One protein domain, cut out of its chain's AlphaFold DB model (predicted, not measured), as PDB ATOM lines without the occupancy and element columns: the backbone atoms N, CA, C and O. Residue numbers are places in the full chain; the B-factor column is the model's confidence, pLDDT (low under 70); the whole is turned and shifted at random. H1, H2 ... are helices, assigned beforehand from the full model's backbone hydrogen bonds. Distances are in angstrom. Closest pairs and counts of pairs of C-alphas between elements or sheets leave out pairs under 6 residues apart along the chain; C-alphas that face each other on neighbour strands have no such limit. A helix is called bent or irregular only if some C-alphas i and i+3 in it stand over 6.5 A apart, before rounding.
ATOM      1  N   PHE A  22      15.949  -4.006  -6.120       62.22
ATOM      2  CA  PHE A  22      16.389  -3.936  -7.507       62.22
ATOM      3  C   PHE A  22      17.287  -5.132  -7.807       62.22
ATOM      4  O   PHE A  22      18.310  -5.349  -7.159       62.22
ATOM      5  N   THR A  23      16.916  -5.907  -8.815       65.69
ATOM      6  CA  THR A  23      17.777  -6.948  -9.371       65.69
ATOM      7  C   THR A  23      18.901  -6.296 -10.190       65.69
ATOM      8  O   THR A  23      18.698  -5.244 -10.797       65.69
ATOM      9  N   MET A  24      20.077  -6.927 -10.291       66.56
ATOM     10  CA  MET A  24      21.194  -6.430 -11.125       66.56
ATOM     11  C   MET A  24      20.796  -6.170 -12.586       66.56
ATOM     12  O   MET A  24      21.272  -5.219 -13.204       66.56
ATOM     13  N   LYS A  25      19.870  -6.971 -13.123       67.12
ATOM     14  CA  LYS A  25      19.290  -6.755 -14.455       67.12
ATOM     15  C   LYS A  25      18.483  -5.454 -14.515       67.12
ATOM     16  O   LYS A  25      18.665  -4.685 -15.452       67.12
ATOM     17  N   ASP A  26      17.653  -5.171 -13.506       67.38
ATOM     18  CA  ASP A  26      16.862  -3.932 -13.424       67.38
ATOM     19  C   ASP A  26      17.767  -2.697 -13.329       67.38
ATOM     20  O   ASP A  26      17.579  -1.718 -14.049       67.38
ATOM     21  N   LEU A  27      18.825  -2.777 -12.517       71.06
ATOM     22  CA  LEU A  27      19.832  -1.720 -12.441       71.06
ATOM     23  C   LEU A  27      20.522  -1.501 -13.800       71.06
ATOM     24  O   LEU A  27      20.650  -0.364 -14.243       71.06
ATOM     25  N   GLY A  28      20.884  -2.582 -14.500       74.50
ATOM     26  CA  GLY A  28      21.486  -2.517 -15.833       74.50
ATOM     27  C   GLY A  28      20.600  -1.818 -16.868       74.50
ATOM     28  O   GLY A  28      21.078  -0.964 -17.612       74.50
ATOM     29  N   TYR A  29      19.296  -2.105 -16.880       74.75
ATOM     30  CA  TYR A  29      18.357  -1.419 -17.772       74.75
ATOM     31  C   TYR A  29      18.139   0.045 -17.379       74.75
ATOM     32  O   TYR A  29      18.074   0.912 -18.247       74.75
ATOM     33  N   ARG A  30      18.096   0.368 -16.085       75.94
ATOM     34  CA  ARG A  30      18.012   1.760 -15.608       75.94
ATOM     35  C   ARG A  30      19.259   2.582 -15.932       75.94
ATOM     36  O   ARG A  30      19.167   3.795 -16.098       75.94
ATOM     37  N   CYS A  31      20.408   1.933 -16.092       82.19
ATOM     38  CA  CYS A  31      21.652   2.568 -16.518       82.19
ATOM     39  C   CYS A  31      21.713   2.901 -18.020       82.19
ATOM     40  O   CYS A  31      22.706   3.481 -18.450       82.19
ATOM     41  N   ILE A  32      20.670   2.639 -18.821       83.62
ATOM     42  CA  ILE A  32      20.630   3.032 -20.248       83.62
ATOM     43  C   ILE A  32      20.788   4.553 -20.442       83.62
ATOM     44  O   ILE A  32      21.278   4.994 -21.478       83.62
ATOM     45  N   GLY A  33      20.419   5.370 -19.448       80.00
ATOM     46  CA  GLY A  33      20.637   6.824 -19.480       80.00
ATOM     47  C   GLY A  33      22.077   7.272 -19.238       80.00
ATOM     48  O   GLY A  33      22.429   8.401 -19.572       80.00
ATOM     49  N   LEU A  34      22.916   6.406 -18.664       86.44
ATOM     50  CA  LEU A  34      24.273   6.744 -18.236       86.44
ATOM     51  C   LEU A  34      25.195   7.145 -19.406       86.44
ATOM     52  O   LEU A  34      25.854   8.174 -19.281       86.44
ATOM     53  N   PRO A  35      25.220   6.445 -20.561       88.12
ATOM     54  CA  PRO A  35      26.057   6.836 -21.699       88.12
ATOM     55  C   PRO A  35      25.706   8.229 -22.233       88.12
ATOM     56  O   PRO A  35      26.595   9.044 -22.471       88.12
ATOM     57  N   PHE A  36      24.412   8.534 -22.361       86.62
ATOM     58  CA  PHE A  36      23.949   9.845 -22.818       86.62
ATOM     59  C   PHE A  36      24.284  10.948 -21.812       86.62
ATOM     60  O   PHE A  36      24.778  12.004 -22.204       86.62
ATOM     61  N   ALA A  37      24.085  10.688 -20.517       88.75
ATOM     62  CA  ALA A  37      24.446  11.622 -19.455       88.75
ATOM     63  C   ALA A  37      25.957  11.911 -19.423       88.75
ATOM     64  O   ALA A  37      26.348  13.064 -19.252       88.75
ATOM     65  N   ILE A  38      26.797  10.893 -19.643       89.06
ATOM     66  CA  ILE A  38      28.256  11.038 -19.705       89.06
ATOM     67  C   ILE A  38      28.669  11.894 -20.905       89.06
ATOM     68  O   ILE A  38      29.432  12.840 -20.732       89.06
ATOM     69  N   ILE A  39      28.152  11.610 -22.105       90.88
ATOM     70  CA  ILE A  39      28.505  12.370 -23.317       90.88
ATOM     71  C   ILE A  39      28.107  13.841 -23.161       90.88
ATOM     72  O   ILE A  39      28.925  14.733 -23.378       90.88
ATOM     73  N   PHE A  40      26.872  14.104 -22.730       88.44
ATOM     74  CA  PHE A  40      26.377  15.470 -22.575       88.44
ATOM     75  C   PHE A  40      27.092  16.217 -21.442       88.44
ATOM     76  O   PHE A  40      27.435  17.390 -21.583       88.44
ATOM     77  N   GLY A  41      27.378  15.522 -20.338       88.12
ATOM     78  CA  GLY A  41      28.173  16.052 -19.238       88.12
ATOM     79  C   GLY A  41      29.589  16.423 -19.678       88.12
ATOM     80  O   GLY A  41      30.039  17.527 -19.397       88.12
ATOM     81  N   MET A  42      30.274  15.559 -20.434       90.56
ATOM     82  CA  MET A  42      31.621  15.857 -20.934       90.56
ATOM     83  C   MET A  42      31.649  17.096 -21.832       90.56
ATOM     84  O   MET A  42      32.538  17.927 -21.671       90.56
ATOM     85  N   ILE A  43      30.665  17.267 -22.719       91.44
ATOM     86  CA  ILE A  43      30.577  18.451 -23.590       91.44
ATOM     87  C   ILE A  43      30.450  19.729 -22.751       91.44
ATOM     88  O   ILE A  43      31.169  20.703 -22.974       91.44
ATOM     89  N   VAL A  44      29.567  19.720 -21.751       90.19
ATOM     90  CA  VAL A  44      29.345  20.883 -20.881       90.19
ATOM     91  C   VAL A  44      30.542  21.143 -19.974       90.19
ATOM     92  O   VAL A  44      30.894  22.303 -19.750       90.19
ATOM     93  N   PHE A  45      31.214  20.097 -19.500       92.56
ATOM     94  CA  PHE A  45      32.427  20.231 -18.706       92.56
ATOM     95  C   PHE A  45      33.574  20.824 -19.525       92.56
ATOM     96  O   PHE A  45      34.220  21.758 -19.064       92.56
ATOM     97  N   MET A  46      33.779  20.360 -20.763       91.94
ATOM     98  CA  MET A  46      34.791  20.926 -21.662       91.94
ATOM     99  C   MET A  46      34.510  22.395 -21.997       91.94
ATOM    100  O   MET A  46      35.446  23.182 -22.092       91.94
ATOM    101  N   ALA A  47      33.239  22.781 -22.145       90.69
ATOM    102  CA  ALA A  47      32.868  24.153 -22.487       90.69
ATOM    103  C   ALA A  47      32.921  25.122 -21.294       90.69
ATOM    104  O   ALA A  47      33.308  26.276 -21.448       90.69
ATOM    105  N   SER A  48      32.498  24.675 -20.108       89.38
ATOM    106  CA  SER A  48      32.297  25.555 -18.949       89.38
ATOM    107  C   SER A  48      33.342  25.394 -17.848       89.38
ATOM    108  O   SER A  48      33.418  26.247 -16.967       89.38
ATOM    109  N   SER A  49      34.106  24.292 -17.847       89.38
ATOM    110  CA  SER A  49      34.979  23.858 -16.738       89.38
ATOM    111  C   SER A  49      34.289  23.852 -15.365       89.38
ATOM    112  O   SER A  49      34.944  23.831 -14.323       89.38
ATOM    113  N   ASN A  50      32.952  23.872 -15.340       87.69
ATOM    114  CA  ASN A  50      32.158  24.015 -14.133       87.69
ATOM    115  C   ASN A  50      31.396  22.717 -13.859       87.69
ATOM    116  O   ASN A  50      30.515  22.296 -14.616       87.69
ATOM    117  N   ILE A  51      31.737  22.090 -12.734       88.25
ATOM    118  CA  ILE A  51      31.167  20.811 -12.301       88.25
ATOM    119  C   ILE A  51      29.658  20.941 -12.042       88.25
ATOM    120  O   ILE A  51      28.900  20.032 -12.370       88.25
ATOM    121  N   ILE A  52      29.197  22.078 -11.515       90.50
ATOM    122  CA  ILE A  52      27.783  22.284 -11.168       90.50
ATOM    123  C   ILE A  52      26.927  22.332 -12.437       90.50
ATOM    124  O   ILE A  52      25.918  21.636 -12.531       90.50
ATOM    125  N   LEU A  53      27.357  23.093 -13.448       87.62
ATOM    126  CA  LEU A  53      26.653  23.179 -14.734       87.62
ATOM    127  C   LEU A  53      26.659  21.841 -15.474       87.62
ATOM    128  O   LEU A  53      25.651  21.444 -16.052       87.62
ATOM    129  N   THR A  54      27.770  21.112 -15.390       90.12
ATOM    130  CA  THR A  54      27.898  19.758 -15.935       90.12
ATOM    131  C   THR A  54      26.880  18.802 -15.317       90.12
ATOM    132  O   THR A  54      26.245  18.014 -16.020       90.12
ATOM    133  N   LEU A  55      26.688  18.881 -14.000       88.00
ATOM    134  CA  LEU A  55      25.756  18.025 -13.274       88.00
ATOM    135  C   LEU A  55      24.301  18.386 -13.592       88.00
ATOM    136  O   LEU A  55      23.492  17.500 -13.849       88.00
ATOM    137  N   ILE A  56      23.986  19.681 -13.677       89.69
ATOM    138  CA  ILE A  56      22.663  20.169 -14.093       89.69
ATOM    139  C   ILE A  56      22.343  19.756 -15.534       89.69
ATOM    140  O   ILE A  56      21.207  19.393 -15.823       89.69
ATOM    141  N   ALA A  57      23.321  19.778 -16.438       87.50
ATOM    142  CA  ALA A  57      23.105  19.414 -17.834       87.50
ATOM    143  C   ALA A  57      23.016  17.897 -18.061       87.50
ATOM    144  O   ALA A  57      22.297  17.452 -18.953       87.50
ATOM    145  N   SER A  58      23.726  17.094 -17.263       89.06
ATOM    146  CA  SER A  58      23.737  15.627 -17.383       89.06
ATOM    147  C   SER A  58      22.607  14.938 -16.608       89.06
ATOM    148  O   SER A  58      22.113  13.896 -17.046       89.06
ATOM    149  N   ALA A  59      22.142  15.522 -15.498       88.81
ATOM    150  CA  ALA A  59      21.095  14.939 -14.659       88.81
ATOM    151  C   ALA A  59      19.770  14.656 -15.402       88.81
ATOM    152  O   ALA A  59      19.230  13.564 -15.212       88.81
ATOM    153  N   PRO A  60      19.247  15.536 -16.283       90.69
ATOM    154  CA  PRO A  60      18.023  15.263 -17.035       90.69
ATOM    155  C   PRO A  60      18.128  14.005 -17.899       90.69
ATOM    156  O   PRO A  60      17.211  13.186 -17.909       90.69
ATOM    157  N   TRP A  61      19.265  13.804 -18.571       87.88
ATOM    158  CA  TRP A  61      19.506  12.631 -19.416       87.88
ATOM    159  C   TRP A  61      19.559  11.340 -18.606       87.88
ATOM    160  O   TRP A  61      18.988  10.325 -19.013       87.88
ATOM    161  N   PHE A  62      20.185  11.393 -17.429       87.31
ATOM    162  CA  PHE A  62      20.206  10.262 -16.514       87.31
ATOM    163  C   PHE A  62      18.801   9.932 -15.996       87.31
ATOM    164  O   PHE A  62      18.397   8.775 -16.044       87.31
ATOM    165  N   ILE A  63      18.026  10.937 -15.570       86.62
ATOM    166  CA  ILE A  63      16.656  10.754 -15.065       86.62
ATOM    167  C   ILE A  63      15.756  10.155 -16.152       86.62
ATOM    168  O   ILE A  63      15.076   9.160 -15.905       86.62
ATOM    169  N   ILE A  64      15.778  10.708 -17.366       86.50
ATOM    170  CA  ILE A  64      14.966  10.214 -18.487       86.50
ATOM    171  C   ILE A  64      15.330   8.762 -18.813       86.50
ATOM    172  O   ILE A  64      14.447   7.910 -18.909       86.50
ATOM    173  N   GLY A  65      16.622   8.449 -18.929       84.19
ATOM    174  CA  GLY A  65      17.059   7.083 -19.202       84.19
ATOM    175  C   GLY A  65      16.771   6.111 -18.056       84.19
ATOM    176  O   GLY A  65      16.456   4.954 -18.319       84.19
ATOM    177  N   PHE A  66      16.775   6.577 -16.806       83.25
ATOM    178  CA  PHE A  66      16.359   5.785 -15.648       83.25
ATOM    179  C   PHE A  66      14.867   5.430 -15.709       83.25
ATOM    180  O   PHE A  66      14.494   4.288 -15.441       83.25
ATOM    181  N   PHE A  67      14.009   6.373 -16.116       80.25
ATOM    182  CA  PHE A  67      12.573   6.125 -16.295       80.25
ATOM    183  C   PHE A  67      12.271   5.201 -17.481       80.25
ATOM    184  O   PHE A  67      11.459   4.287 -17.341       80.25
ATOM    185  N   ILE A  68      12.934   5.397 -18.625       82.06
ATOM    186  CA  ILE A  68      12.776   4.540 -19.815       82.06
ATOM    187  C   ILE A  68      13.328   3.132 -19.553       82.06
ATOM    188  O   ILE A  68      12.726   2.129 -19.935       82.06
ATOM    189  N   GLY A  69      14.478   3.046 -18.889       75.31
ATOM    190  CA  GLY A  69      15.083   1.787 -18.479       75.31
ATOM    191  C   GLY A  69      14.189   1.019 -17.516       75.31
ATOM    192  O   GLY A  69      13.925  -0.162 -17.729       75.31
ATOM    193  N   GLY A  70      13.637   1.715 -16.519       69.75
ATOM    194  CA  GLY A  70      12.652   1.149 -15.606       69.75
ATOM    195  C   GLY A  70      11.400   0.656 -16.335       69.75
ATOM    196  O   GLY A  70      10.981  -0.477 -16.117       69.75
ATOM    197  N   SER A  71      10.810   1.445 -17.240       67.44
ATOM    198  CA  SER A  71       9.575   1.039 -17.928       67.44
ATOM    199  C   SER A  71       9.736  -0.249 -18.744       67.44
ATOM    200  O   SER A  71       8.846  -1.095 -18.703       67.44
ATOM    201  N   LYS A  72      10.893  -0.463 -19.390       64.06
ATOM    202  CA  LYS A  72      11.180  -1.706 -20.129       64.06
ATOM    203  C   LYS A  72      11.329  -2.944 -19.242       64.06
ATOM    204  O   LYS A  72      11.040  -4.047 -19.702       64.06
ATOM    205  N   VAL A  73      11.757  -2.789 -17.989       56.16
ATOM    206  CA  VAL A  73      11.855  -3.905 -17.029       56.16
ATOM    207  C   VAL A  73      10.480  -4.282 -16.477       56.16
ATOM    208  O   VAL A  73      10.197  -5.458 -16.248       56.16
ATOM    209  N   PHE A  74       9.587  -3.301 -16.333       52.12
ATOM    210  CA  PHE A  74       8.240  -3.489 -15.784       52.12
ATOM    211  C   PHE A  74       7.165  -3.886 -16.800       52.12
ATOM    212  O   PHE A  74       6.023  -4.115 -16.404       52.12
ATOM    213  N   ASP A  75       7.506  -4.012 -18.082       52.44
ATOM    214  CA  ASP A  75       6.571  -4.525 -19.093       52.44
ATOM    215  C   ASP A  75       6.348  -6.046 -18.976       52.44
ATOM    216  O   ASP A  75       5.332  -6.559 -19.439       52.44
ATOM    217  N   LYS A  76       7.258  -6.784 -18.316       48.78
ATOM    218  CA  LYS A  76       7.124  -8.241 -18.105       48.78
ATOM    219  C   LYS A  76       6.712  -8.658 -16.693       48.78
ATOM    220  O   LYS A  76       6.285  -9.791 -16.516       48.78
ATOM    221  N   ASN A  77       6.824  -7.776 -15.703       47.69
ATOM    222  CA  ASN A  77       6.504  -8.079 -14.310       47.69
ATOM    223  C   ASN A  77       5.629  -6.951 -13.767       47.69
ATOM    224  O   ASN A  77       6.013  -5.789 -13.873       47.69
ATOM    225  N   GLU A  78       4.439  -7.296 -13.268       50.09
ATOM    226  CA  GLU A  78       3.344  -6.378 -12.941       50.09
ATOM    227  C   GLU A  78       3.810  -4.981 -12.505       50.09
ATOM    228  O   GLU A  78       4.365  -4.820 -11.422       50.09
ATOM    229  N   ARG A  79       3.572  -3.987 -13.380       50.53
ATOM    230  CA  ARG A  79       3.771  -2.536 -13.194       50.53
ATOM    231  C   ARG A  79       4.256  -2.176 -11.786       50.53
ATOM    232  O   ARG A  79       3.435  -2.120 -10.879       50.53
ATOM    233  N   PHE A  80       5.536  -1.846 -11.625       51.84
ATOM    234  CA  PHE A  80       6.180  -1.367 -10.387       51.84
ATOM    235  C   PHE A  80       5.291  -0.541  -9.450       51.84
ATOM    236  O   PHE A  80       5.295  -0.735  -8.240       51.84
ATOM    237  N   LEU A  81       4.492   0.371 -10.011       55.47
ATOM    238  CA  LEU A  81       3.540   1.195  -9.266       55.47
ATOM    239  C   LEU A  81       2.486   0.371  -8.513       55.47
ATOM    240  O   LEU A  81       2.153   0.717  -7.384       55.47
ATOM    241  N   LYS A  82       1.977  -0.716  -9.105       57.47
ATOM    242  CA  LYS A  82       1.091  -1.672  -8.432       57.47
ATOM    243  C   LYS A  82       1.808  -2.342  -7.272       57.47
ATOM    244  O   LYS A  82       1.246  -2.334  -6.188       57.47
ATOM    245  N   VAL A  83       3.032  -2.839  -7.458       60.25
ATOM    246  CA  VAL A  83       3.816  -3.476  -6.382       60.25
ATOM    247  C   VAL A  83       4.117  -2.483  -5.257       60.25
ATOM    248  O   VAL A  83       3.888  -2.796  -4.096       60.25
ATOM    249  N   LEU A  84       4.511  -1.248  -5.578       57.81
ATOM    250  CA  LEU A  84       4.771  -0.185  -4.602       57.81
ATOM    251  C   LEU A  84       3.499   0.219  -3.823       57.81
ATOM    252  O   LEU A  84       3.524   0.384  -2.601       57.81
ATOM    253  N   LEU A  85       2.363   0.361  -4.518       64.69
ATOM    254  CA  LEU A  85       1.056   0.605  -3.896       64.69
ATOM    255  C   LEU A  85       0.612  -0.585  -3.036       64.69
ATOM    256  O   LEU A  85       0.009  -0.392  -1.979       64.69
ATOM    257  N   TRP A  86       0.911  -1.805  -3.475       58.41
ATOM    258  CA  TRP A  86       0.563  -3.035  -2.779       58.41
ATOM    259  C   TRP A  86       1.423  -3.242  -1.533       58.41
ATOM    260  O   TRP A  86       0.877  -3.579  -0.489       58.41
ATOM    261  N   GLU A  87       2.725  -2.951  -1.580       61.94
ATOM    262  CA  GLU A  87       3.606  -2.953  -0.406       61.94
ATOM    263  C   GLU A  87       3.133  -1.948   0.644       61.94
ATOM    264  O   GLU A  87       3.059  -2.286   1.825       61.94
ATOM    265  N   ARG A  88       2.734  -0.734   0.236       64.06
ATOM    266  CA  ARG A  88       2.128   0.242   1.158       64.06
ATOM    267  C   ARG A  88       0.824  -0.275   1.770       64.06
ATOM    268  O   ARG A  88       0.623  -0.126   2.974       64.06
ATOM    269  N   LYS A  89      -0.039  -0.921   0.977       59.50
ATOM    270  CA  LYS A  89      -1.278  -1.549   1.472       59.50
ATOM    271  C   LYS A  89      -1.017  -2.749   2.390       59.50
ATOM    272  O   LYS A  89      -1.765  -2.934   3.345       59.50
ATOM    273  N   LEU A  90       0.024  -3.543   2.136       59.62
ATOM    274  CA  LEU A  90       0.429  -4.671   2.979       59.62
ATOM    275  C   LEU A  90       1.023  -4.190   4.302       59.62
ATOM    276  O   LEU A  90       0.652  -4.713   5.343       59.62
ATOM    277  N   LYS A  91       1.855  -3.142   4.289       57.47
ATOM    278  CA  LYS A  91       2.383  -2.519   5.516       57.47
ATOM    279  C   LYS A  91       1.279  -1.965   6.419       57.47
ATOM    280  O   LYS A  91       1.437  -1.960   7.633       57.47
ATOM    281  N   ALA A  92       0.167  -1.523   5.831       60.25
ATOM    282  CA  ALA A  92      -1.011  -1.072   6.567       60.25
ATOM    283  C   ALA A  92      -1.858  -2.226   7.140       60.25
ATOM    284  O   ALA A  92      -2.639  -2.010   8.065       60.25
ATOM    285  N   ARG A  93      -1.721  -3.459   6.628       49.12
ATOM    286  CA  ARG A  93      -2.375  -4.644   7.198       49.12
ATOM    287  C   ARG A  93      -1.397  -5.376   8.116       49.12
ATOM    288  O   ARG A  93      -0.642  -6.232   7.680       49.12
ATOM    289  N   SER A  94      -1.489  -5.109   9.415       46.84
ATOM    290  CA  SER A  94      -0.727  -5.776  10.487       46.84
ATOM    291  C   SER A  94      -1.094  -7.246  10.735       46.84
ATOM    292  O   SER A  94      -0.686  -7.821  11.743       46.84
ATOM    293  N   LYS A  95      -1.888  -7.883   9.865       51.31
ATOM    294  CA  LYS A  95      -2.316  -9.262  10.102       51.31
ATOM    295  C   LYS A  95      -1.183 -10.217   9.742       51.31
ATOM    296  O   LYS A  95      -0.956 -10.511   8.571       51.31
ATOM    297  N   THR A  96      -0.503 -10.704  10.774       50.12
ATOM    298  CA  THR A  96       0.370 -11.878  10.731       50.12
ATOM    299  C   THR A  96      -0.369 -13.028  10.056       50.12
ATOM    300  O   THR A  96      -1.380 -13.516  10.562       50.12
ATOM    301  N   LEU A  97       0.111 -13.435   8.882       53.06
ATOM    302  CA  LEU A  97      -0.377 -14.623   8.194       53.06
ATOM    303  C   LEU A  97       0.108 -15.841   8.981       53.06
ATOM    304  O   LEU A  97       1.273 -16.219   8.897       53.06
ATOM    305  N   ILE A  98      -0.781 -16.428   9.780       51.88
ATOM    306  CA  ILE A  98      -0.531 -17.709  10.441       51.88
ATOM    307  C   ILE A  98      -0.749 -18.798   9.388       51.88
ATOM    308  O   ILE A  98      -1.801 -18.858   8.746       51.88
ATOM    309  N   ASN A  99       0.265 -19.631   9.170       52.44
ATOM    310  CA  ASN A  99       0.189 -20.758   8.251       52.44
ATOM    311  C   ASN A  99      -0.843 -21.765   8.790       52.44
ATOM    312  O   ASN A  99      -0.649 -22.326   9.862       52.44
ATOM    313  N   ARG A 100      -1.943 -22.012   8.068       53.62
ATOM    314  CA  ARG A 100      -2.974 -22.970   8.522       53.62
ATOM    315  C   ARG A 100      -2.415 -24.377   8.748       53.62
ATOM    316  O   ARG A 100      -2.884 -25.068   9.640       53.62
ATOM    317  N   ARG A 101      -1.349 -24.751   8.029       52.47
ATOM    318  CA  ARG A 101      -0.702 -26.060   8.175       52.47
ATOM    319  C   ARG A 101       0.001 -26.231   9.528       52.47
ATOM    320  O   ARG A 101       0.107 -27.347  10.004       52.47
ATOM    321  N   SER A 102       0.465 -25.148  10.162       54.00
ATOM    322  CA  SER A 102       1.028 -25.224  11.521       54.00
ATOM    323  C   SER A 102      -0.041 -25.256  12.615       54.00
ATOM    324  O   SER A 102       0.277 -25.606  13.743       54.00
ATOM    325  N   VAL A 103      -1.284 -24.879  12.296       56.16
ATOM    326  CA  VAL A 103      -2.406 -24.924  13.247       56.16
ATOM    327  C   VAL A 103      -2.978 -26.340  13.316       56.16
ATOM    328  O   VAL A 103      -3.159 -26.852  14.411       56.16
ATOM    329  N   GLU A 104      -3.143 -27.015  12.172       54.88
ATOM    330  CA  GLU A 104      -3.602 -28.415  12.136       54.88
ATOM    331  C   GLU A 104      -2.654 -29.362  12.886       54.88
ATOM    332  O   GLU A 104      -3.112 -30.185  13.670       54.88
ATOM    333  N   ILE A 105      -1.334 -29.188  12.739       56.56
ATOM    334  CA  ILE A 105      -0.342 -30.013  13.453       56.56
ATOM    335  C   ILE A 105      -0.405 -29.773  14.975       56.56
ATOM    336  O   ILE A 105      -0.211 -30.699  15.758       56.56
ATOM    337  N   ALA A 106      -0.689 -28.543  15.416       56.22
ATOM    338  CA  ALA A 106      -0.852 -28.245  16.839       56.22
ATOM    339  C   ALA A 106      -2.138 -28.867  17.411       56.22
ATOM    340  O   ALA A 106      -2.112 -29.409  18.513       56.22
ATOM    341  N   ASP A 107      -3.236 -28.838  16.653       56.09
ATOM    342  CA  ASP A 107      -4.515 -29.418  17.070       56.09
ATOM    343  C   ASP A 107      -4.494 -30.959  17.078       56.09
ATOM    344  O   ASP A 107      -5.147 -31.576  17.923       56.09
ATOM    345  N   GLU A 108      -3.730 -31.597  16.185       55.72
ATOM    346  CA  GLU A 108      -3.526 -33.054  16.192       55.72
ATOM    347  C   GLU A 108      -2.700 -33.510  17.405       55.72
ATOM    348  O   GLU A 108      -3.092 -34.451  18.094       55.72
ATOM    349  N   HIS A 109      -1.633 -32.783  17.758       53.50
ATOM    350  CA  HIS A 109      -0.830 -33.100  18.944       53.50
ATOM    351  C   HIS A 109      -1.577 -32.911  20.274       53.50
ATOM    352  O   HIS A 109      -1.249 -33.580  21.252       53.50
ATOM    353  N   ILE A 110      -2.587 -32.035  20.330       56.53
ATOM    354  CA  ILE A 110      -3.434 -31.872  21.524       56.53
ATOM    355  C   ILE A 110      -4.413 -33.046  21.673       56.53
ATOM    356  O   ILE A 110      -4.711 -33.439  22.796       56.53
ATOM    357  N   LYS A 111      -4.890 -33.629  20.566       52.53
ATOM    358  CA  LYS A 111      -5.853 -34.745  20.585       52.53
ATOM    359  C   LYS A 111      -5.218 -36.112  20.820       52.53
ATOM    360  O   LYS A 111      -5.881 -36.985  21.365       52.53
ATOM    361  N   GLU A 112      -3.964 -36.314  20.425       49.34
ATOM    362  CA  GLU A 112      -3.237 -37.560  20.722       49.34
ATOM    363  C   GLU A 112      -2.674 -37.606  22.154       49.34
ATOM    364  O   GLU A 112      -2.269 -38.666  22.626       49.34
ATOM    365  N   GLY A 113      -2.646 -36.465  22.853       49.75
ATOM    366  CA  GLY A 113      -2.151 -36.337  24.227       49.75
ATOM    367  C   GLY A 113      -3.223 -36.343  25.328       49.75
ATOM    368  O   GLY A 113      -2.873 -36.067  26.477       49.75
TER     369      GLY A 113
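Overview. This is residues 22 to 113 of the 114 residues of an uncharacterized protein of Streptococcus sp. (UniProt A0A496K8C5). A long helical hairpin, H1 and H2 side by side, continues into a thin arm in which two shorter helices, H3 and H4, follow one after the other. Residues 81 to 113 stick out as this arm and make much of the length. The printed part has 92 residues with four named helices, H1, H2, H3 and H4 in chain order, and no named strand; the class is all helix. The whole is extended, with a radius of gyration of the C-alphas of 24.4 A and spans of 84 by 25 by 20 A.

Arrangement. H1, residues 24 to 48, and H2, residues 51 to 74, form a helical hairpin with a tight link. They touch at a shallow tilt of 23 degrees, opposite ways; their closest C-alphas, those of Gly 33 and Gly 65, are 3.6 A apart. H1 has a kink of 38 degrees near residue 33, and H2 one of 31 degrees near residue 58. H3, residues 80 to 92, is close to H2 but not clearly touching, about perpendicular at 84 degrees; the closest C-alphas, those of Phe 74 and Phe 80, are 6.2 A apart. H4, residues 100 to 111, is apart from H1, H2 and H3. Every O i to N i+4 pair is within hydrogen-bond range in H3, against 16 of 21 in H1, 18 of 20 in H2 and 6 of 8 in H4.

Along the chain. H1 begins at C-alpha 24 (21.194, -6.430, -11.125) and is 34.7 A long. It is irregular, but only just: C-alphas 30 and 33 are 6.9 A apart. H2 is 33.6 A long and also only just irregular, with C-alphas 57 and 60 at 6.6 A. H3 is 18.4 A long. H4, 17.1 A, ends at C-alpha 111 (-5.853, -34.745, 20.585).

Size, cuts and confidence. The C-alphas farthest apart, those of Ala 47 and Gly 113, are 84.1 A apart. The printed part has no cut, and no link is long. Mean pLDDT of the printed part is 70.4; residues 22 to 26 and 70 to 113 are under 70.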